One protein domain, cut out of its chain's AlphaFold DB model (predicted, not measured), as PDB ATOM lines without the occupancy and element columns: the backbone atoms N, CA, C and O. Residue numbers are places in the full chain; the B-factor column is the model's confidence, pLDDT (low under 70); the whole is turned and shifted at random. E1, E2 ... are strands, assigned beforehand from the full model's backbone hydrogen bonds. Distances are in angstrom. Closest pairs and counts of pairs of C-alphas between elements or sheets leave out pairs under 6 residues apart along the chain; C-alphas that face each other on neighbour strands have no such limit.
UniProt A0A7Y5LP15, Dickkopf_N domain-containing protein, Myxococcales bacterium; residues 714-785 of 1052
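AT A GLANCE: This is residues 714 to 785 of the 1052 residues of the protein "Dickkopf_N domain-containing protein" of Myxococcales bacterium (UniProt A0A7Y5LP15). With little regular structure, this is a flat model of mostly loops: two small strand hairpins, E1-E2 and E3-E4, lie toward opposite ends, and the looping stretch of residues 731 to 771 fills the space between. The printed part has 72 residues, with no named helix and four strands in the order E1, E2, E3, E4, in two antiparallel two-strand sheets. The class is all strand, though named elements hold only 12 residues. It is only just compact, close to loose, with a radius of gyration of the C-alphas of 13.0 A and spans of 39 by 29 by 14 A.

HOW THE PARTS SIT: Look first at E1, residues 720 to 722, and E2, residues 728 to 730, an antiparallel hairpin at 142 degrees; N 721 and O 729 are 2.9 A apart, within hydrogen-bond range. Then find E3, residues 772 to 774, and E4, residues 782 to 784, an antiparallel hairpin at 130 degrees, with N 772 and O 784 at 3.0 A, within hydrogen-bond range. E1 and E2 are each apart from E3 and E4.

IN THESE COORDINATES: Find C-alpha 720 at (46.983, 6.197, 35.917); E1 runs 6.9 A from there, as does E2 over its length. E3 spans 6.1 A; E4 spans 6.4 A, ending at C-alpha 784 (37.765, 17.309, 58.037).

THE WHOLE: The farthest C-alphas, of His 715 and Phe 777, are 39.4 A apart. The printed part has no cut; E2 to E3 is a long link. Mean pLDDT of the printed part is 72.9, with 23 residues under 70, among them 714 to 719 and 774 to 781.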
ATOM      1  N   SER A 714      47.589  -2.432  34.931       57.62
ATOM      2  CA  SER A 714      49.013  -2.784  35.028       57.62
ATOM      3  C   SER A 714      49.825  -2.467  33.762       57.62
ATOM      4  O   SER A 714      51.054  -2.508  33.794       57.62
ATOM      5  N   HIS A 715      49.166  -2.140  32.643       67.44
ATOM      6  CA  HIS A 715      49.816  -1.682  31.410       67.44
ATOM      7  C   HIS A 715      50.036  -0.156  31.387       67.44
ATOM      8  O   HIS A 715      50.612   0.364  30.428       67.44
ATOM      9  N   CYS A 716      49.588   0.560  32.423       60.94
ATOM     10  CA  CYS A 716      49.766   1.995  32.609       60.94
ATOM     11  C   CYS A 716      50.780   2.253  33.735       60.94
ATOM     12  O   CYS A 716      50.707   1.669  34.809       60.94
ATOM     13  N   ALA A 717      51.777   3.106  33.488       54.47
ATOM     14  CA  ALA A 717      52.816   3.406  34.473       54.47
ATOM     15  C   ALA A 717      52.430   4.613  35.351       54.47
ATOM     16  O   ALA A 717      52.123   5.685  34.829       54.47
ATOM     17  N   GLY A 718      52.540   4.469  36.676       69.75
ATOM     18  CA  GLY A 718      52.281   5.535  37.654       69.75
ATOM     19  C   GLY A 718      50.817   5.611  38.104       69.75
ATOM     20  O   GLY A 718      50.100   4.627  38.009       69.75
ATOM     21  N   THR A 719      50.380   6.776  38.595       66.44
ATOM     22  CA  THR A 719      49.008   7.030  39.087       66.44
ATOM     23  C   THR A 719      48.012   7.219  37.930       66.44
ATOM     24  O   THR A 719      47.506   8.329  37.715       66.44
ATOM     25  N   HIS A 720      47.871   6.201  37.079       77.81
ATOM     26  CA  HIS A 720      46.983   6.197  35.917       77.81
ATOM     27  C   HIS A 720      46.303   4.832  35.755       77.81
ATOM     28  O   HIS A 720      46.984   3.809  35.778       77.81
ATOM     29  N   TYR A 721      45.011   4.830  35.429       76.62
ATOM     30  CA  TYR A 721      44.230   3.636  35.101       76.62
ATOM     31  C   TYR A 721      43.858   3.601  33.608       76.62
ATOM     32  O   TYR A 721      43.846   4.623  32.909       76.62
ATOM     33  N   CYS A 722      43.567   2.420  33.073       74.62
ATOM     34  CA  CYS A 722      43.172   2.218  31.687       74.62
ATOM     35  C   CYS A 722      41.659   2.452  31.549       74.62
ATOM     36  O   CYS A 722      40.831   1.617  31.910       74.62
ATOM     37  N   ALA A 723      41.267   3.607  31.004       73.06
ATOM     38  CA  ALA A 723      39.852   3.874  30.758       73.06
ATOM     39  C   ALA A 723      39.259   2.894  29.737       73.06
ATOM     40  O   ALA A 723      39.961   2.325  28.907       73.06
ATOM     41  N   THR A 724      37.929   2.795  29.704       66.94
ATOM     42  CA  THR A 724      37.165   2.014  28.712       66.94
ATOM     43  C   THR A 724      37.432   2.410  27.253       66.94
ATOM     44  O   THR A 724      37.098   1.660  26.340       66.94
ATOM     45  N   SER A 725      38.071   3.557  27.004       65.81
ATOM     46  CA  SER A 725      38.611   3.953  25.695       65.81
ATOM     47  C   SER A 725      39.999   3.370  25.383       65.81
ATOM     48  O   SER A 725      40.602   3.747  24.378       65.81
ATOM     49  N   HIS A 726      40.516   2.498  26.248       66.38
ATOM     50  CA  HIS A 726      41.825   1.853  26.188       66.38
ATOM     51  C   HIS A 726      43.019   2.824  26.109       66.38
ATOM     52  O   HIS A 726      43.998   2.609  25.384       66.38
ATOM     53  N   GLN A 727      42.925   3.923  26.862       71.19
ATOM     54  CA  GLN A 727      43.997   4.899  27.062       71.19
ATOM     55  C   GLN A 727      44.278   5.038  28.560       71.19
ATOM     56  O   GLN A 727      43.339   5.067  29.352       71.19
ATOM     57  N   CYS A 728      45.552   5.153  28.933       71.62
ATOM     58  CA  CYS A 728      45.950   5.433  30.310       71.62
ATOM     59  C   CYS A 728      45.563   6.872  30.677       71.62
ATOM     60  O   CYS A 728      46.039   7.817  30.042       71.62
ATOM     61  N   VAL A 729      44.709   7.038  31.684       77.19
ATOM     62  CA  VAL A 729      44.254   8.336  32.206       77.19
ATOM     63  C   VAL A 729      44.620   8.469  33.683       77.19
ATOM     64  O   VAL A 729      44.614   7.461  34.376       77.19
ATOM     65  N   PRO A 730      44.934   9.681  34.178       80.75
ATOM     66  CA  PRO A 730      45.346   9.870  35.566       80.75
ATOM     67  C   PRO A 730      44.248   9.488  36.562       80.75
ATOM     68  O   PRO A 730      43.067   9.757  36.313       80.75
ATOM     69  N   ASP A 731      44.656   8.953  37.708       80.56
ATOM     70  CA  ASP A 731      43.752   8.631  38.813       80.56
ATOM     71  C   ASP A 731      43.067   9.898  39.342       80.56
ATOM     72  O   ASP A 731      43.616  11.007  39.359       80.56
ATOM     73  N   LYS A 732      41.822   9.741  39.775       83.81
ATOM     74  CA  LYS A 732      40.947  10.827  40.203       83.81
ATOM     75  C   LYS A 732      41.167  11.143  41.683       83.81
ATOM     76  O   LYS A 732      41.270  10.259  42.527       83.81
ATOM     77  N   VAL A 733      41.205  12.434  42.007       83.81
ATOM     78  CA  VAL A 733      41.372  12.935  43.382       83.81
ATOM     79  C   VAL A 733      40.099  12.767  44.224       83.81
ATOM     80  O   VAL A 733      39.001  12.618  43.685       83.81
ATOM     81  N   LEU A 734      40.229  12.845  45.553       79.00
ATOM     82  CA  LEU A 734      39.104  12.793  46.494       79.00
ATOM     83  C   LEU A 734      37.964  13.756  46.107       79.00
ATOM     84  O   LEU A 734      38.188  14.916  45.764       79.00
ATOM     85  N   GLY A 735      36.725  13.263  46.162       75.50
ATOM     86  CA  GLY A 735      35.510  13.994  45.789       75.50
ATOM     87  C   GLY A 735      35.173  13.995  44.290       75.50
ATOM     88  O   GLY A 735      34.064  14.393  43.929       75.50
ATOM     89  N   ALA A 736      36.068  13.528  43.412       83.19
ATOM     90  CA  ALA A 736      35.775  13.385  41.986       83.19
ATOM     91  C   ALA A 736      34.864  12.172  41.714       83.19
ATOM     92  O   ALA A 736      35.001  11.152  42.391       83.19
ATOM     93  N   PRO A 737      33.945  12.247  40.731       83.31
ATOM     94  CA  PRO A 737      33.061  11.138  40.405       83.31
ATOM     95  C   PRO A 737      33.832   9.956  39.814       83.31
ATOM     96  O   PRO A 737      34.624  10.116  38.880       83.31
ATOM     97  N   CYS A 738      33.570   8.768  40.338       85.56
ATOM     98  CA  CYS A 738      34.249   7.522  39.996       85.56
ATOM     99  C   CYS A 738      33.218   6.437  39.710       85.56
ATOM    100  O   CYS A 738      32.171   6.398  40.344       85.56
ATOM    101  N   ASP A 739      33.510   5.559  38.759       80.19
ATOM    102  CA  ASP A 739      32.653   4.400  38.482       80.19
ATOM    103  C   ASP A 739      33.217   3.122  39.125       80.19
ATOM    104  O   ASP A 739      32.453   2.208  39.443       80.19
ATOM    105  N   ASP A 740      34.528   3.119  39.391       78.38
ATOM    106  CA  ASP A 740      35.302   2.022  39.971       78.38
ATOM    107  C   ASP A 740      36.317   2.547  41.008       78.38
ATOM    108  O   ASP A 740      36.721   3.715  40.943       78.38
ATOM    109  N   MET A 741      36.701   1.697  41.964       78.31
ATOM    110  CA  MET A 741      37.660   1.984  43.036       78.31
ATOM    111  C   MET A 741      39.050   2.320  42.489       78.31
ATOM    112  O   MET A 741      39.670   3.269  42.972       78.31
ATOM    113  N   ASP A 742      39.462   1.650  41.411       77.69
ATOM    114  CA  ASP A 742      40.770   1.834  40.764       77.69
ATOM    115  C   ASP A 742      40.893   3.178  40.031       77.69
ATOM    116  O   ASP A 742      41.982   3.618  39.676       77.69
ATOM    117  N   GLN A 743      39.778   3.893  39.851       82.69
ATOM    118  CA  GLN A 743      39.808   5.244  39.298       82.69
ATOM    119  C   GLN A 743      40.230   6.292  40.326       82.69
ATOM    120  O   GLN A 743      40.361   7.452  39.944       82.69
ATOM    121  N   CYS A 744      40.351   5.952  41.611       82.06
ATOM    122  CA  CYS A 744      40.575   6.898  42.700       82.06
ATOM    123  C   CYS A 744      41.993   6.793  43.253       82.06
ATOM    124  O   CYS A 744      42.456   5.703  43.561       82.06
ATOM    125  N   LEU A 745      42.643   7.934  43.489       81.81
ATOM    126  CA  LEU A 745      43.997   7.978  44.054       81.81
ATOM    127  C   LEU A 745      44.081   7.321  45.447       81.81
ATOM    128  O   LEU A 745      45.101   6.739  45.788       81.81
ATOM    129  N   SER A 746      42.995   7.390  46.228       80.75
ATOM    130  CA  SER A 746      42.847   6.730  47.536       80.75
ATOM    131  C   SER A 746      42.458   5.245  47.441       80.75
ATOM    132  O   SER A 746      42.197   4.599  48.455       80.75
ATOM    133  N   GLY A 747      42.297   4.709  46.226       83.00
ATOM    134  CA  GLY A 747      41.812   3.349  45.978       83.00
ATOM    135  C   GLY A 747      40.372   3.090  46.433       83.00
ATOM    136  O   GLY A 747      39.973   1.938  46.549       83.00
ATOM    137  N   ASN A 748      39.585   4.130  46.743       82.12
ATOM    138  CA  ASN A 748      38.234   3.968  47.283       82.12
ATOM    139  C   ASN A 748      37.207   4.879  46.604       82.12
ATOM    140  O   ASN A 748      37.317   6.106  46.623       82.12
ATOM    141  N   CYS A 749      36.146   4.264  46.076       85.75
ATOM    142  CA  CYS A 749      35.021   4.921  45.416       85.75
ATOM    143  C   CYS A 749      33.718   4.640  46.182       85.75
ATOM    144  O   CYS A 749      33.331   3.491  46.374       85.75
ATOM    145  N   SER A 750      33.022   5.685  46.638       83.25
ATOM    146  CA  SER A 750      31.837   5.529  47.498       83.25
ATOM    147  C   SER A 750      30.647   4.856  46.796       83.25
ATOM    148  O   SER A 750      30.447   5.044  45.599       83.25
ATOM    149  N   ASP A 751      29.759   4.199  47.545       73.44
ATOM    150  CA  ASP A 751      28.532   3.612  46.986       73.44
ATOM    151  C   ASP A 751      27.455   4.643  46.597       73.44
ATOM    152  O   ASP A 751      27.313   5.720  47.194       73.44
ATOM    153  N   ALA A 752      26.668   4.302  45.570       65.69
ATOM    154  CA  ALA A 752      25.725   5.193  44.878       65.69
ATOM    155  C   ALA A 752      24.385   5.420  45.610       65.69
ATOM    156  O   ALA A 752      23.415   5.872  45.004       65.69
ATOM    157  N   ILE A 753      24.286   5.092  46.902       53.78
ATOM    158  CA  ILE A 753      22.983   4.855  47.547       53.78
ATOM    159  C   ILE A 753      22.117   6.133  47.661       53.78
ATOM    160  O   ILE A 753      20.897   6.019  47.696       53.78
ATOM    161  N   PHE A 754      22.689   7.349  47.585       44.59
ATOM    162  CA  PHE A 754      21.917   8.611  47.495       44.59
ATOM    163  C   PHE A 754      22.548   9.714  46.604       44.59
ATOM    164  O   PHE A 754      22.247  10.895  46.768       44.59
ATOM    165  N   GLY A 755      23.419   9.363  45.651       66.75
ATOM    166  CA  GLY A 755      24.077  10.323  44.746       66.75
ATOM    167  C   GLY A 755      25.200   9.684  43.913       66.75
ATOM    168  O   GLY A 755      25.499   8.510  44.135       66.75
ATOM    169  N   PRO A 756      25.828  10.419  42.970       74.81
ATOM    170  CA  PRO A 756      26.928   9.891  42.163       74.81
ATOM    171  C   PRO A 756      28.071   9.395  43.059       74.81
ATOM    172  O   PRO A 756      28.377   9.997  44.094       74.81
ATOM    173  N   ARG A 757      28.665   8.261  42.680       80.50
ATOM    174  CA  ARG A 757      29.824   7.688  43.363       80.50
ATOM    175  C   ARG A 757      31.006   8.650  43.211       80.50
ATOM    176  O   ARG A 757      31.261   9.126  42.110       80.50
ATOM    177  N   VAL A 758      31.678   8.980  44.311       86.62
ATOM    178  CA  VAL A 758      32.852   9.866  44.357       86.62
ATOM    179  C   VAL A 758      33.995   9.228  45.149       86.62
ATOM    180  O   VAL A 758      33.728   8.400  46.022       86.62
ATOM    181  N   CYS A 759      35.241   9.609  44.859       88.25
ATOM    182  CA  CYS A 759      36.428   9.100  45.555       88.25
ATOM    183  C   CYS A 759      36.456   9.541  47.033       88.25
ATOM    184  O   CYS A 759      36.239  10.722  47.313       88.25
ATOM    185  N   THR A 760      36.720   8.625  47.972       86.94
ATOM    186  CA  THR A 760      36.707   8.871  49.436       86.94
ATOM    187  C   THR A 760      38.020   8.464  50.106       86.94
ATOM    188  O   THR A 760      38.677   7.548  49.620       86.94
ATOM    189  N   CYS A 761      38.391   9.131  51.207       84.56
ATOM    190  CA  CYS A 761      39.616   8.823  51.957       84.56
ATOM    191  C   CYS A 761      39.483   7.499  52.725       84.56
ATOM    192  O   CYS A 761      38.366   7.117  53.101       84.56
ATOM    193  N   ASN A 762      40.602   6.806  52.932       80.19
ATOM    194  CA  ASN A 762      40.688   5.568  53.708       80.19
ATOM    195  C   ASN A 762      41.641   5.684  54.916       80.19
ATOM    196  O   ASN A 762      41.467   4.947  55.886       80.19
ATOM    197  N   ASP A 763      42.559   6.652  54.889       79.19
ATOM    198  CA  ASP A 763      43.455   7.008  55.985       79.19
ATOM    199  C   ASP A 763      43.747   8.522  56.018       79.19
ATOM    200  O   ASP A 763      43.314   9.292  55.156       79.19
ATOM    201  N   ASP A 764      44.460   8.973  57.053       71.50
ATOM    202  CA  ASP A 764      44.813  10.390  57.227       71.50
ATOM    203  C   ASP A 764      45.833  10.896  56.189       71.50
ATOM    204  O   ASP A 764      45.941  12.104  55.972       71.50
ATOM    205  N   GLY A 765      46.579   9.996  55.542       74.94
ATOM    206  CA  GLY A 765      47.544  10.309  54.487       74.94
ATOM    207  C   GLY A 765      46.883  10.714  53.168       74.94
ATOM    208  O   GLY A 765      47.468  11.489  52.406       74.94
ATOM    209  N   ASP A 766      45.646  10.269  52.938       75.50
ATOM    210  CA  ASP A 766      44.810  10.701  51.812       75.50
ATOM    211  C   ASP A 766      44.311  12.152  51.953       75.50
ATOM    212  O   ASP A 766      43.867  12.769  50.976       75.50
ATOM    213  N   CYS A 767      44.346  12.708  53.168       75.19
ATOM    214  CA  CYS A 767      43.791  14.019  53.468       75.19
ATOM    215  C   CYS A 767      44.816  15.155  53.307       75.19
ATOM    216  O   CYS A 767      46.002  14.998  53.600       75.19
ATOM    217  N   PRO A 768      44.388  16.354  52.858       72.50
ATOM    218  CA  PRO A 768      45.259  17.524  52.837       72.50
ATOM    219  C   PRO A 768      45.833  17.802  54.230       72.50
ATOM    220  O   PRO A 768      45.139  17.632  55.232       72.50
ATOM    221  N   ALA A 769      47.075  18.296  54.290       58.59
ATOM    222  CA  ALA A 769      47.721  18.657  55.549       58.59
ATOM    223  C   ALA A 769      46.768  19.496  56.423       58.59
ATOM    224  O   ALA A 769      46.289  20.544  55.978       58.59
ATOM    225  N   ASN A 770      46.535  19.027  57.655       60.06
ATOM    226  CA  ASN A 770      45.620  19.567  58.675       60.06
ATOM    227  C   ASN A 770      44.165  19.050  58.662       60.06
ATOM    228  O   ASN A 770      43.320  19.637  59.337       60.06
ATOM    229  N   GLN A 771      43.866  17.969  57.942       72.38
ATOM    230  CA  GLN A 771      42.590  17.251  58.036       72.38
ATOM    231  C   GLN A 771      42.832  15.777  58.366       72.38
ATOM    232  O   GLN A 771      43.862  15.227  57.989       72.38
ATOM    233  N   VAL A 772      41.880  15.159  59.060       70.19
ATOM    234  CA  VAL A 772      41.882  13.724  59.382       70.19
ATOM    235  C   VAL A 772      40.712  13.045  58.679       70.19
ATOM    236  O   VAL A 772      39.653  13.659  58.481       70.19
ATOM    237  N   CYS A 773      40.910  11.803  58.247       78.12
ATOM    238  CA  CYS A 773      39.882  11.029  57.567       78.12
ATOM    239  C   CYS A 773      38.939  10.433  58.613       78.12
ATOM    240  O   CYS A 773      39.306   9.524  59.355       78.12
ATOM    241  N   PHE A 774      37.703  10.936  58.696       69.81
ATOM    242  CA  PHE A 774      36.754  10.458  59.703       69.81
ATOM    243  C   PHE A 774      35.361  10.177  59.135       69.81
ATOM    244  O   PHE A 774      34.969  10.646  58.062       69.81
ATOM    245  N   LYS A 775      34.596   9.370  59.881       64.81
ATOM    246  CA  LYS A 775      33.253   8.908  59.515       64.81
ATOM    247  C   LYS A 775      32.249   9.230  60.628       64.81
ATOM    248  O   LYS A 775      32.131   8.463  61.583       64.81
ATOM    249  N   PRO A 776      31.486  10.330  60.541       50.44
ATOM    250  CA  PRO A 776      30.423  10.579  61.501       50.44
ATOM    251  C   PRO A 776      29.230   9.662  61.229       50.44
ATOM    252  O   PRO A 776      28.950   9.283  60.088       50.44
ATOM    253  N   PHE A 777      28.529   9.297  62.305       42.25
ATOM    254  CA  PHE A 777      27.409   8.360  62.281       42.25
ATOM    255  C   PHE A 777      26.425   8.688  61.139       42.25
ATOM    256  O   PHE A 777      25.785   9.738  61.134       42.25
ATOM    257  N   ALA A 778      26.322   7.742  60.198       49.06
ATOM    258  CA  ALA A 778      25.468   7.713  59.005       49.06
ATOM    259  C   ALA A 778      25.910   8.477  57.726       49.06
ATOM    260  O   ALA A 778      25.078   8.649  56.834       49.06
ATOM    261  N   ALA A 779      27.189   8.849  57.546       56.47
ATOM    262  CA  ALA A 779      27.684   9.396  56.264       56.47
ATOM    263  C   ALA A 779      28.993   8.753  55.740       56.47
ATOM    264  O   ALA A 779      29.631   7.954  56.426       56.47
ATOM    265  N   LYS A 780      29.341   9.070  54.476       63.09
ATOM    266  CA  LYS A 780      30.558   8.641  53.744       63.09
ATOM    267  C   LYS A 780      31.838   9.149  54.444       63.09
ATOM    268  O   LYS A 780      31.756  10.121  55.180       63.09
ATOM    269  N   TRP A 781      32.990   8.517  54.203       69.94
ATOM    270  CA  TRP A 781      34.302   8.971  54.697       69.94
ATOM    271  C   TRP A 781      34.719  10.287  54.025       69.94
ATOM    272  O   TRP A 781      34.650  10.394  52.796       69.94
ATOM    273  N   TYR A 782      35.126  11.285  54.813       75.19
ATOM    274  CA  TYR A 782      35.639  12.562  54.308       75.19
ATOM    275  C   TYR A 782      36.725  13.143  55.215       75.19
ATOM    276  O   TYR A 782      36.770  12.881  56.414       75.19
ATOM    277  N   CYS A 783      37.582  13.968  54.620       75.56
ATOM    278  CA  CYS A 783      38.602  14.725  55.330       75.56
ATOM    279  C   CYS A 783      37.970  15.942  56.016       75.56
ATOM    280  O   CYS A 783      37.277  16.732  55.364       75.56
ATOM    281  N   GLY A 784      38.202  16.112  57.318       71.19
ATOM    282  CA  GLY A 784      37.765  17.309  58.037       71.19
ATOM    283  C   GLY A 784      38.591  17.619  59.283       71.19
ATOM    284  O   GLY A 784      39.572  16.946  59.586       71.19
ATOM    285  N   GLU A 785      38.228  18.714  59.947       74.44
ATOM    286  CA  GLU A 785      38.938  19.280  61.100       74.44
ATOM    287  C   GLU A 785      38.652  18.466  62.385       74.44
ATOM    288  O   GLU A 785      37.562  17.907  62.525       74.44
TER     289      GLU A 785